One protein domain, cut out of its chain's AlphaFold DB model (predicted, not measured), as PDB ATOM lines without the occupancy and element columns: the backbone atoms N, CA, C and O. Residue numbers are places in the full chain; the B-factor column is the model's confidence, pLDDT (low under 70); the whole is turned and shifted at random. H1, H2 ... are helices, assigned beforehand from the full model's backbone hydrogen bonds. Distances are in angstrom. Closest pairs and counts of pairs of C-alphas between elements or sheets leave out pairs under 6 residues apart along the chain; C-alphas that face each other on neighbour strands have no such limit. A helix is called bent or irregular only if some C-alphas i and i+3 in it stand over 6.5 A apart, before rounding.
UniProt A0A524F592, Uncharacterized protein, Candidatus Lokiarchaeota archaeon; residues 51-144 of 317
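This is residues 51 to 144 of the 317 residues of an uncharacterized protein of Candidatus Lokiarchaeota archaeon (UniProt A0A524F592). Three helices, H2, H3 and H4, make a compact body in which each crosses the other two, and residues 51 to 61 of H1 stick out from it as an arm. A long loop, residues 82 to 99, joins H2 to H3 along the outside of the body. The printed part has 94 residues with four named helices, H1 to H4 in chain order, and no named strand; the class is all helix. The whole is compact, with a radius of gyration of the C-alphas of 13.7 A, and spans 43 by 31 by 25 A, the arm adding to its length.

H1, residues 51 to 64, and H2, residues 68 to 81, are only just apart, their closest C-alphas at 8.1 A. H2 touches H3, residues 100 to 117, at a steep tilt of 46 degrees, opposite ways; the closest C-alphas are those of Ala 77 and Ile 105, 5.7 A, and H3 does so with residues 101 to 109 alone. With residues 69 to 74 alone, H2 touches H4, residues 121 to 133, only just about perpendicular at 71 degrees; the closest C-alphas, of Glu 70 and Ala 127, are 5.1 A apart. H3 touches H4 at a steep tilt of 49 degrees, opposite ways, with the C-alphas of Tyr 106 and Phe 125 closest at 6.5 A. H1 is apart from H3 and H4. In H1, H2 and H4 every O i to N i+4 pair is within hydrogen-bond range, in H3 11 of 14.

H1 begins at C-alpha 51 (265.148, 198.477, 294.530) and is 19.5 A long, H2 20.1 A. H3, 24.5 A, has a kink of 30 degrees near residue 111 and is only just irregular: C-alphas 112 and 115 are 6.9 A apart. H4, 18.6 A, ends at C-alpha 133 (283.614, 199.040, 275.712).

The C-alphas farthest apart, of Tyr 51 and Glu 96, are 43.8 A apart. The printed part has no cut. The link H2 to H3 is long; the other two are tight. Residues 51 to 55 and 85 to 98 have pLDDT under 70.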
ATOM      1  N   TYR A  51     263.730 198.626 294.927       55.22
ATOM      2  CA  TYR A  51     265.148 198.477 294.530       55.22
ATOM      3  C   TYR A  51     265.562 197.076 294.031       55.22
ATOM      4  O   TYR A  51     266.440 196.963 293.177       55.22
ATOM      5  N   LYS A  52     264.956 195.989 294.535       53.94
ATOM      6  CA  LYS A  52     265.223 194.633 294.007       53.94
ATOM      7  C   LYS A  52     264.567 194.415 292.643       53.94
ATOM      8  O   LYS A  52     265.198 193.818 291.774       53.94
ATOM      9  N   VAL A  53     263.337 194.904 292.474       59.34
ATOM     10  CA  VAL A  53     262.586 194.846 291.211       59.34
ATOM     11  C   VAL A  53     263.320 195.661 290.149       59.34
ATOM     12  O   VAL A  53     263.641 195.127 289.090       59.34
ATOM     13  N   ARG A  54     263.749 196.874 290.504       67.81
ATOM     14  CA  ARG A  54     264.576 197.753 289.683       67.81
ATOM     15  C   ARG A  54     265.901 197.133 289.258       67.81
ATOM     16  O   ARG A  54     266.332 197.368 288.142       67.81
ATOM     17  N   ILE A  55     266.562 196.310 290.080       67.19
ATOM     18  CA  ILE A  55     267.795 195.619 289.651       67.19
ATOM     19  C   ILE A  55     267.524 194.508 288.634       67.19
ATOM     20  O   ILE A  55     268.339 194.297 287.732       67.19
ATOM     21  N   ASP A  56     266.429 193.764 288.781       70.06
ATOM     22  CA  ASP A  56     266.049 192.766 287.781       70.06
ATOM     23  C   ASP A  56     265.590 193.430 286.474       70.06
ATOM     24  O   ASP A  56     266.022 192.994 285.408       70.06
ATOM     25  N   GLN A  57     264.874 194.555 286.551       74.69
ATOM     26  CA  GLN A  57     264.576 195.415 285.399       74.69
ATOM     27  C   GLN A  57     265.854 195.966 284.753       74.69
ATOM     28  O   GLN A  57     266.077 195.722 283.576       74.69
ATOM     29  N   LEU A  58     266.761 196.579 285.525       71.94
ATOM     30  CA  LEU A  58     268.078 197.048 285.065       71.94
ATOM     31  C   LEU A  58     268.856 195.936 284.366       71.94
ATOM     32  O   LEU A  58     269.535 196.166 283.372       71.94
ATOM     33  N   ARG A  59     268.806 194.708 284.890       76.94
ATOM     34  CA  ARG A  59     269.465 193.570 284.251       76.94
ATOM     35  C   ARG A  59     268.842 193.263 282.893       76.94
ATOM     36  O   ARG A  59     269.599 192.997 281.959       76.94
ATOM     37  N   ASP A  60     267.521 193.219 282.805       78.06
ATOM     38  CA  ASP A  60     266.815 192.874 281.573       78.06
ATOM     39  C   ASP A  60     266.938 193.994 280.527       78.06
ATOM     40  O   ASP A  60     267.223 193.701 279.365       78.06
ATOM     41  N   GLU A  61     266.878 195.258 280.948       80.56
ATOM     42  CA  GLU A  61     267.191 196.444 280.143       80.56
ATOM     43  C   GLU A  61     268.613 196.364 279.589       80.56
ATOM     44  O   GLU A  61     268.804 196.348 278.374       80.56
ATOM     45  N   LEU A  62     269.615 196.184 280.454       81.25
ATOM     46  CA  LEU A  62     271.012 196.076 280.032       81.25
ATOM     47  C   LEU A  62     271.232 194.892 279.077       81.25
ATOM     48  O   LEU A  62     271.986 194.999 278.112       81.25
ATOM     49  N   LEU A  63     270.599 193.741 279.325       79.69
ATOM     50  CA  LEU A  63     270.704 192.589 278.423       79.69
ATOM     51  C   LEU A  63     270.020 192.842 277.074       79.69
ATOM     52  O   LEU A  63     270.490 192.308 276.072       79.69
ATOM     53  N   SER A  64     268.958 193.650 277.033       82.50
ATOM     54  CA  SER A  64     268.263 194.011 275.791       82.50
ATOM     55  C   SER A  64     269.097 194.909 274.866       82.50
ATOM     56  O   SER A  64     268.902 194.888 273.652       82.50
ATOM     57  N   GLU A  65     270.091 195.620 275.408       87.31
ATOM     58  CA  GLU A  65     271.061 196.414 274.637       87.31
ATOM     59  C   GLU A  65     272.096 195.560 273.883       87.31
ATOM     60  O   GLU A  65     272.904 196.086 273.101       87.31
ATOM     61  N   LEU A  66     272.140 194.248 274.147       91.94
ATOM     62  CA  LEU A  66     273.063 193.333 273.491       91.94
ATOM     63  C   LEU A  66     272.451 192.760 272.218       91.94
ATOM     64  O   LEU A  66     271.394 192.131 272.209       91.94
ATOM     65  N   THR A  67     273.197 192.884 271.130       94.69
ATOM     66  CA  THR A  67     272.914 192.181 269.884       94.69
ATOM     67  C   THR A  67     272.975 190.657 270.087       94.69
ATOM     68  O   THR A  67     273.639 190.158 271.010       94.69
ATOM     69  N   PRO A  68     272.344 189.864 269.199       94.88
ATOM     70  CA  PRO A  68     272.408 188.404 269.277       94.88
ATOM     71  C   PRO A  68     273.846 187.861 269.282       94.88
ATOM     72  O   PRO A  68     274.168 186.964 270.063       94.88
ATOM     73  N   ILE A  69     274.733 188.450 268.468       95.62
ATOM     74  CA  ILE A  69     276.146 188.058 268.409       95.62
ATOM     75  C   ILE A  69     276.895 188.407 269.700       95.62
ATOM     76  O   ILE A  69     277.668 187.585 270.185       95.62
ATOM     77  N   GLU A  70     276.638 189.570 270.308       95.62
ATOM     78  CA  GLU A  70     277.224 189.935 271.604       95.62
ATOM     79  C   GLU A  70     276.771 188.974 272.705       95.62
ATOM     80  O   GLU A  70     277.591 188.524 273.502       95.62
ATOM     81  N   THR A  71     275.495 188.590 272.725       94.81
ATOM     82  CA  THR A  71     274.964 187.627 273.703       94.81
ATOM     83  C   THR A  71     275.646 186.260 273.577       94.81
ATOM     84  O   THR A  71     276.048 185.650 274.577       94.81
ATOM     85  N   ASP A  72     275.836 185.793 272.345       94.94
ATOM     86  CA  ASP A  72     276.536 184.545 272.051       94.94
ATOM     87  C   ASP A  72     278.011 184.600 272.465       94.94
ATOM     88  O   ASP A  72     278.503 183.710 273.166       94.94
ATOM     89  N   VAL A  73     278.718 185.667 272.092       94.75
ATOM     90  CA  VAL A  73     280.122 185.891 272.462       94.75
ATOM     91  C   VAL A  73     280.280 186.013 273.979       94.75
ATOM     92  O   VAL A  73     281.199 185.425 274.551       94.75
ATOM     93  N   LEU A  74     279.356 186.686 274.666       94.50
ATOM     94  CA  LEU A  74     279.351 186.813 276.122       94.50
ATOM     95  C   LEU A  74     279.231 185.444 276.811       94.50
ATOM     96  O   LEU A  74     279.861 185.215 277.848       94.50
ATOM     97  N   SER A  75     278.478 184.505 276.227       94.25
ATOM     98  CA  SER A  75     278.395 183.130 276.738       94.25
ATOM     99  C   SER A  75     279.753 182.415 276.689       94.25
ATOM    100  O   SER A  75     280.147 181.770 277.664       94.25
ATOM    101  N   VAL A  76     280.516 182.610 275.607       93.25
ATOM    102  CA  VAL A  76     281.875 182.072 275.441       93.25
ATOM    103  C   VAL A  76     282.849 182.750 276.407       93.25
ATOM    104  O   VAL A  76     283.640 182.072 277.068       93.25
ATOM    105  N   ALA A  77     282.760 184.075 276.552       91.75
ATOM    106  CA  ALA A  77     283.584 184.835 277.485       91.75
ATOM    107  C   ALA A  77     283.397 184.361 278.934       91.75
ATOM    108  O   ALA A  77     284.381 184.138 279.644       91.75
ATOM    109  N   ARG A  78     282.149 184.110 279.355       90.69
ATOM    110  CA  ARG A  78     281.828 183.556 280.680       90.69
ATOM    111  C   ARG A  78     282.523 182.216 280.931       90.69
ATOM    112  O   ARG A  78     282.995 181.973 282.041       90.69
ATOM    113  N   GLU A  79     282.581 181.331 279.937       90.75
ATOM    114  CA  GLU A  79     283.269 180.040 280.071       90.75
ATOM    115  C   GLU A  79     284.784 180.217 280.252       90.75
ATOM    116  O   GLU A  79     285.392 179.533 281.074       90.75
ATOM    117  N   ILE A  80     285.396 181.142 279.510       88.88
ATOM    118  CA  ILE A  80     286.852 181.350 279.505       88.88
ATOM    119  C   ILE A  80     287.331 182.076 280.766       88.88
ATOM    120  O   ILE A  80     288.322 181.664 281.373       88.88
ATOM    121  N   LEU A  81     286.626 183.127 281.191       85.62
ATOM    122  CA  LEU A  81     287.004 183.949 282.346       85.62
ATOM    123  C   LEU A  81     286.979 183.180 283.671       85.62
ATOM    124  O   LEU A  81     287.809 183.414 284.557       85.62
ATOM    125  N   LYS A  82     286.091 182.186 283.791       83.88
ATOM    126  CA  LYS A  82     286.066 181.284 284.950       83.88
ATOM    127  C   LYS A  82     287.390 180.542 285.133       83.88
ATOM    128  O   LYS A  82     287.762 180.246 286.267       83.88
ATOM    129  N   LEU A  83     288.146 180.285 284.065       79.50
ATOM    130  CA  LEU A  83     289.350 179.452 284.117       79.50
ATOM    131  C   LEU A  83     290.600 180.208 284.592       79.50
ATOM    132  O   LEU A  83     291.381 179.644 285.354       79.50
ATOM    133  N   LYS A  84     290.802 181.474 284.202       75.94
ATOM    134  CA  LYS A  84     292.030 182.227 284.529       75.94
ATOM    135  C   LYS A  84     291.795 183.744 284.503       75.94
ATOM    136  O   LYS A  84     290.973 184.208 283.724       75.94
ATOM    137  N   LYS A  85     292.537 184.499 285.326       68.81
ATOM    138  CA  LYS A  85     292.683 185.963 285.189       68.81
ATOM    139  C   LYS A  85     293.701 186.295 284.103       68.81
ATOM    140  O   LYS A  85     294.722 185.608 284.013       68.81
ATOM    141  N   TYR A  86     293.464 187.360 283.349       67.69
ATOM    142  CA  TYR A  86     294.396 187.840 282.340       67.69
ATOM    143  C   TYR A  86     294.840 189.265 282.715       67.69
ATOM    144  O   TYR A  86     293.991 190.120 282.922       67.69
ATOM    145  N   PRO A  87     296.145 189.535 282.899       53.19
ATOM    146  CA  PRO A  87     296.612 190.899 283.146       53.19
ATOM    147  C   PRO A  87     296.325 191.770 281.914       53.19
ATOM    148  O   PRO A  87     296.438 191.282 280.789       53.19
ATOM    149  N   ALA A  88     295.941 193.029 282.130       57.72
ATOM    150  CA  ALA A  88     295.460 193.911 281.074       57.72
ATOM    151  C   ALA A  88     296.253 195.219 280.993       57.72
ATOM    152  O   ALA A  88     296.227 196.011 281.927       57.72
ATOM    153  N   GLU A  89     296.873 195.443 279.837       47.47
ATOM    154  CA  GLU A  89     296.939 196.728 279.137       47.47
ATOM    155  C   GLU A  89     296.674 196.391 277.662       47.47
ATOM    156  O   GLU A  89     297.366 195.547 277.089       47.47
ATOM    157  N   ILE A  90     295.627 196.960 277.063       51.66
ATOM    158  CA  ILE A  90     295.326 196.792 275.635       51.66
ATOM    159  C   ILE A  90     295.673 198.105 274.951       51.66
ATOM    160  O   ILE A  90     295.115 199.151 275.274       51.66
ATOM    161  N   THR A  91     296.588 198.034 273.992       46.56
ATOM    162  CA  THR A  91     296.823 199.099 273.019       46.56
ATOM    163  C   THR A  91     296.047 198.727 271.757       46.56
ATOM    164  O   THR A  91     296.325 197.727 271.098       46.56
ATOM    165  N   LEU A  92     294.969 199.472 271.509       58.09
ATOM    166  CA  LEU A  92     294.029 199.256 270.410       58.09
ATOM    167  C   LEU A  92     294.664 199.670 269.079       58.09
ATOM    168  O   LEU A  92     295.285 200.722 269.020       58.09
ATOM    169  N   ASP A  93     294.503 198.817 268.058       54.09
ATOM    170  CA  ASP A  93     294.188 199.214 266.667       54.09
ATOM    171  C   ASP A  93     294.173 198.016 265.693       54.09
ATOM    172  O   ASP A  93     293.656 198.130 264.581       54.09
ATOM    173  N   ARG A  94     294.697 196.836 266.070       55.19
ATOM    174  CA  ARG A  94     294.767 195.662 265.171       55.19
ATOM    175  C   ARG A  94     294.477 194.333 265.867       55.19
ATOM    176  O   ARG A  94     294.830 194.138 267.025       55.19
ATOM    177  N   VAL A  95     293.917 193.386 265.103       56.00
ATOM    178  CA  VAL A  95     293.696 191.961 265.460       56.00
ATOM    179  C   VAL A  95     294.982 191.295 265.983       56.00
ATOM    180  O   VAL A  95     294.938 190.388 266.805       56.00
ATOM    181  N   GLU A  96     296.139 191.787 265.553       55.31
ATOM    182  CA  GLU A  96     297.472 191.291 265.913       55.31
ATOM    183  C   GLU A  96     297.936 191.715 267.323       55.31
ATOM    184  O   GLU A  96     298.922 191.181 267.823       55.31
ATOM    185  N   LEU A  97     297.228 192.646 267.978       61.66
ATOM    186  CA  LEU A  97     297.555 193.188 269.307       61.66
ATOM    187  C   LEU A  97     296.533 192.783 270.384       61.66
ATOM    188  O   LEU A  97     296.418 193.425 271.429       61.66
ATOM    189  N   MET A  98     295.758 191.721 270.141       65.75
ATOM    190  CA  MET A  98     294.764 191.249 271.104       65.75
ATOM    191  C   MET A  98     295.412 190.808 272.417       65.75
ATOM    192  O   MET A  98     296.414 190.091 272.433       65.75
ATOM    193  N   SER A  99     294.780 191.159 273.544       73.62
ATOM    194  CA  SER A  99     295.169 190.556 274.817       73.62
ATOM    195  C   SER A  99     294.998 189.030 274.751       73.62
ATOM    196  O   SER A  99     294.090 188.534 274.072       73.62
ATOM    197  N   PRO A 100     295.787 188.248 275.512       81.06
ATOM    198  CA  PRO A 100     295.672 186.788 275.519       81.06
ATOM    199  C   PRO A 100     294.278 186.258 275.895       81.06
ATOM    200  O   PRO A 100     293.959 185.098 275.636       81.06
ATOM    201  N   MET A 101     293.448 187.074 276.553       82.88
ATOM    202  CA  MET A 101     292.048 186.741 276.806       82.88
ATOM    203  C   MET A 101     291.193 186.923 275.558       82.88
ATOM    204  O   MET A 101     290.423 186.023 275.224       82.88
ATOM    205  N   VAL A 102     291.302 188.086 274.912       84.38
ATOM    206  CA  VAL A 102     290.512 188.439 273.730       84.38
ATOM    207  C   VAL A 102     290.787 187.423 272.628       84.38
ATOM    208  O   VAL A 102     289.833 186.880 272.082       84.38
ATOM    209  N   ASP A 103     292.049 187.047 272.411       87.38
ATOM    210  CA  ASP A 103     292.429 186.005 271.449       87.38
ATOM    211  C   ASP A 103     291.768 184.647 271.754       87.38
ATOM    212  O   ASP A 103     291.186 184.001 270.882       87.38
ATOM    213  N   LYS A 104     291.748 184.226 273.024       90.19
ATOM    214  CA  LYS A 104     291.069 182.982 273.418       90.19
ATOM    215  C   LYS A 104     289.560 183.040 273.219       90.19
ATOM    216  O   LYS A 104     288.971 182.043 272.800       90.19
ATOM    217  N   ILE A 105     288.929 184.167 273.558       90.81
ATOM    218  CA  ILE A 105     287.489 184.366 273.340       90.81
ATOM    219  C   ILE A 105     287.197 184.324 271.854       90.81
ATOM    220  O   ILE A 105     286.312 183.584 271.439       90.81
ATOM    221  N   TYR A 106     287.978 185.052 271.068       92.50
ATOM    222  CA  TYR A 106     287.862 185.135 269.627       92.50
ATOM    223  C   TYR A 106     288.020 183.765 268.962       92.50
ATOM    224  O   TYR A 106     287.100 183.303 268.287       92.50
ATOM    225  N   SER A 107     289.111 183.053 269.249       93.00
ATOM    226  CA  SER A 107     289.383 181.709 268.731       93.00
ATOM    227  C   SER A 107     288.263 180.719 269.069       93.00
ATOM    228  O   SER A 107     287.795 179.975 268.205       93.00
ATOM    229  N   LYS A 108     287.777 180.726 270.321       94.25
ATOM    230  CA  LYS A 108     286.691 179.830 270.748       94.25
ATOM    231  C   LYS A 108     285.337 180.230 270.154       94.25
ATOM    232  O   LYS A 108     284.540 179.353 269.828       94.25
ATOM    233  N   ALA A 109     285.074 181.527 270.002       93.81
ATOM    234  CA  ALA A 109     283.850 182.042 269.400       93.81
ATOM    235  C   ALA A 109     283.787 181.729 267.899       93.81
ATOM    236  O   ALA A 109     282.745 181.271 267.440       93.81
ATOM    237  N   ILE A 110     284.893 181.876 267.159       94.38
ATOM    238  CA  ILE A 110     284.993 181.452 265.752       94.38
ATOM    239  C   ILE A 110     284.687 179.962 265.635       94.38
ATOM    240  O   ILE A 110     283.756 179.580 264.929       94.38
ATOM    241  N   ALA A 111     285.411 179.128 266.390       93.25
ATOM    242  CA  ALA A 111     285.249 177.677 266.336       93.25
ATOM    243  C   ALA A 111     283.803 177.230 266.614       93.25
ATOM    244  O   ALA A 111     283.334 176.248 266.040       93.25
ATOM    245  N   ARG A 112     283.091 177.953 267.488       94.69
ATOM    246  CA  ARG A 112     281.706 177.647 267.854       94.69
ATOM    247  C   ARG A 112     280.688 178.206 266.860       94.69
ATOM    248  O   ARG A 112     279.747 177.500 266.520       94.69
ATOM    249  N   PHE A 113     280.839 179.449 266.413       94.06
ATOM    250  CA  PHE A 113     279.757 180.180 265.747       94.06
ATOM    251  C   PHE A 113     279.925 180.366 264.239       94.06
ATOM    252  O   PHE A 113     278.912 180.569 263.572       94.06
ATOM    253  N   GLU A 114     281.134 180.239 263.685       88.88
ATOM    254  CA  GLU A 114     281.358 180.374 262.235       88.88
ATOM    255  C   GLU A 114     280.520 179.343 261.461       88.88
ATOM    256  O   GLU A 114     279.751 179.704 260.575       88.88
ATOM    257  N   ASN A 115     280.556 178.076 261.885       85.56
ATOM    258  CA  ASN A 115     279.815 176.993 261.227       85.56
ATOM    259  C   ASN A 115     278.366 176.833 261.723       85.56
ATOM    260  O   ASN A 115     277.517 176.361 260.975       85.56
ATOM    261  N   GLN A 116     278.070 177.184 262.982       91.00
ATOM    262  CA  GLN A 116     276.736 176.969 263.570       91.00
ATOM    263  C   GLN A 116     275.758 178.109 263.285       91.00
ATOM    264  O   GLN A 116     274.568 177.866 263.111       91.00
ATOM    265  N   LYS A 117     276.248 179.354 263.293       92.19
ATOM    266  CA  LYS A 117     275.427 180.568 263.176       92.19
ATOM    267  C   LYS A 117     275.808 181.443 261.979       92.19
ATOM    268  O   LYS A 117     275.125 182.426 261.716       92.19
ATOM    269  N   GLY A 118     276.876 181.102 261.250       93.12
ATOM    270  CA  GLY A 118     277.319 181.848 260.069       93.12
ATOM    271  C   GLY A 118     277.924 183.217 260.390       93.12
ATOM    272  O   GLY A 118     277.967 184.089 259.521       93.12
ATOM    273  N   TYR A 119     278.356 183.450 261.633       95.81
ATOM    274  CA  TYR A 119     278.949 184.728 262.019       95.81
ATOM    275  C   TYR A 119     280.315 184.916 261.359       95.81
ATOM    276  O   TYR A 119     281.193 184.061 261.459       95.81
ATOM    277  N   LYS A 120     280.509 186.072 260.714       95.25
ATOM    278  CA  LYS A 120     281.803 186.459 260.143       95.25
ATOM    279  C   LYS A 120     282.805 186.767 261.256       95.25
ATOM    280  O   LYS A 120     282.441 187.321 262.293       95.25
ATOM    281  N   LYS A 121     284.080 186.480 260.992       93.31
ATOM    282  CA  LYS A 121     285.208 186.737 261.903       93.31
ATOM    283  C   LYS A 121     285.248 188.192 262.389       93.31
ATOM    284  O   LYS A 121     285.247 188.428 263.594       93.31
ATOM    285  N   ASP A 122     285.128 189.153 261.475       92.25
ATOM    286  CA  ASP A 122     285.134 190.585 261.811       92.25
ATOM    287  C   ASP A 122     283.955 190.989 262.710       92.25
ATOM    288  O   ASP A 122     284.101 191.819 263.608       92.25
ATOM    289  N   SER A 123     282.786 190.366 262.518       93.88
ATOM    290  CA  SER A 123     281.603 190.610 263.348       93.88
ATOM    291  C   SER A 123     281.786 190.071 264.767       93.88
ATOM    292  O   SER A 123     281.401 190.738 265.723       93.88
ATOM    293  N   ILE A 124     282.411 188.898 264.921       93.75
ATOM    294  CA  ILE A 124     282.754 188.340 266.239       93.75
ATOM    295  C   ILE A 124     283.752 189.256 266.948       93.75
ATOM    296  O   ILE A 124     283.568 189.561 268.125       93.75
ATOM    297  N   PHE A 125     284.787 189.718 266.243       92.12
ATOM    298  CA  PHE A 125     285.779 190.623 266.817       92.12
ATOM    299  C   PHE A 125     285.146 191.944 267.281       92.12
ATOM    300  O   PHE A 125     285.322 192.340 268.434       92.12
ATOM    301  N   SER A 126     284.324 192.558 266.427       93.12
ATOM    302  CA  SER A 126     283.587 193.788 266.751       93.12
ATOM    303  C   SER A 126     282.662 193.599 267.958       93.12
ATOM    304  O   SER A 126     282.568 194.475 268.815       93.12
ATOM    305  N   ALA A 127     282.016 192.433 268.081       95.06
ATOM    306  CA  ALA A 127     281.188 192.107 269.240       95.06
ATOM    307  C   ALA A 127     282.010 192.010 270.537       95.06
ATOM    308  O   ALA A 127     281.557 192.483 271.577       95.06
ATOM    309  N   ILE A 128     283.226 191.450 270.496       92.75
ATOM    310  CA  ILE A 128     284.117 191.413 271.668       92.75
ATOM    311  C   ILE A 128     284.520 192.835 272.084       92.75
ATOM    312  O   ILE A 128     284.417 193.166 273.263       92.75
ATOM    313  N   GLN A 129     284.915 193.681 271.128       90.62
ATOM    314  CA  GLN A 129     285.272 195.081 271.399       90.62
ATOM    315  C   GLN A 129     284.096 195.871 271.980       90.62
ATOM    316  O   GLN A 129     284.263 196.642 272.926       90.62
ATOM    317  N   SER A 130     282.891 195.651 271.449       92.94
ATOM    318  CA  SER A 130     281.672 196.273 271.965       92.94
ATOM    319  C   SER A 130     281.366 195.821 273.397       92.94
ATOM    320  O   SER A 130     281.119 196.654 274.268       92.94
ATOM    321  N   LEU A 131     281.470 194.517 273.690       93.88
ATOM    322  CA  LEU A 131     281.295 193.987 275.047       93.88
ATOM    323  C   LEU A 131     282.314 194.564 276.037       93.88
ATOM    324  O   LEU A 131     281.956 194.818 277.184       93.88
ATOM    325  N   GLU A 132     283.565 194.761 275.629       90.38
ATOM    326  CA  GLU A 132     284.590 195.386 276.469       90.38
ATOM    327  C   GLU A 132     284.297 196.874 276.704       90.38
ATOM    328  O   GLU A 132     284.288 197.328 277.846       90.38
ATOM    329  N   SER A 133     283.951 197.610 275.645       89.62
ATOM    330  CA  SER A 133     283.614 199.040 275.712       89.62
ATOM    331  C   SER A 133     282.404 199.301 276.616       89.62
ATOM    332  O   SER A 133     282.416 200.209 277.444       89.62
ATOM    333  N   LYS A 134     281.380 198.443 276.525       91.69
ATOM    334  CA  LYS A 134     280.190 198.443 277.395       91.69
ATOM    335  C   LYS A 134     280.455 197.840 278.789       91.69
ATOM    336  O   LYS A 134     279.528 197.704 279.592       91.69
ATOM    337  N   LYS A 135     281.698 197.434 279.080       93.12
ATOM    338  CA  LYS A 135     282.133 196.795 280.330       93.12
ATOM    339  C   LYS A 135     281.336 195.537 280.687       93.12
ATOM    340  O   LYS A 135     281.116 195.256 281.856       93.12
ATOM    341  N   TRP A 136     280.879 194.746 279.719       93.50
ATOM    342  CA  TRP A 136     280.297 193.419 279.979       93.50
ATOM    343  C   TRP A 136     281.355 192.375 280.321       93.50
ATOM    344  O   TRP A 136     281.095 191.438 281.090       93.50
ATOM    345  N   ILE A 137     282.548 192.562 279.767       92.00
ATOM    346  CA  ILE A 137     283.750 191.782 280.027       92.00
ATOM    347  C   ILE A 137     284.867 192.735 280.444       92.00
ATOM    348  O   ILE A 137     284.987 193.825 279.896       92.00
ATOM    349  N   ILE A 138     285.670 192.317 281.418       86.19
ATOM    350  CA  ILE A 138     286.881 193.028 281.829       86.19
ATOM    351  C   ILE A 138     287.969 191.986 282.003       86.19
ATOM    352  O   ILE A 138     287.759 190.946 282.631       86.19
ATOM    353  N   THR A 139     289.115 192.263 281.407       76.12
ATOM    354  CA  THR A 139     290.214 191.320 281.216       76.12
ATOM    355  C   THR A 139     290.878 190.869 282.515       76.12
ATOM    356  O   THR A 139     291.210 189.689 282.671       76.12
ATOM    357  N   ASP A 140     290.963 191.764 283.499       79.50
ATOM    358  CA  ASP A 140     291.535 191.500 284.821       79.50
ATOM    359  C   ASP A 140     290.561 190.800 285.802       79.50
ATOM    360  O   ASP A 140     290.969 190.325 286.876       79.50
ATOM    361  N   GLN A 141     289.285 190.653 285.421       84.94
ATOM    362  CA  GLN A 141     288.239 190.011 286.219       84.94
ATOM    363  C   GLN A 141     287.904 188.602 285.715       84.94
ATOM    364  O   GLN A 141     287.954 188.296 284.533       84.94
ATOM    365  N   ARG A 142     287.516 187.704 286.633       87.25
ATOM    366  CA  ARG A 142     287.084 186.321 286.295       87.25
ATOM    367  C   ARG A 142     285.580 186.187 286.068       87.25
ATOM    368  O   ARG A 142     285.077 185.079 285.888       87.25
ATOM    369  N   THR A 143     284.854 187.286 286.176       89.81
ATOM    370  CA  THR A 143     283.393 187.336 286.140       89.81
ATOM    371  C   THR A 143     282.957 188.268 285.031       89.81
ATOM    372  O   THR A 143     283.674 189.204 284.712       89.81
ATOM    373  N   THR A 144     281.778 188.035 284.470       92.81
ATOM    374  CA  THR A 144     281.144 188.983 283.545       92.81
ATOM    375  C   THR A 144     280.172 189.894 284.293       92.81
ATOM    376  O   THR A 144     279.706 189.538 285.383       92.81
TER     377      THR A 144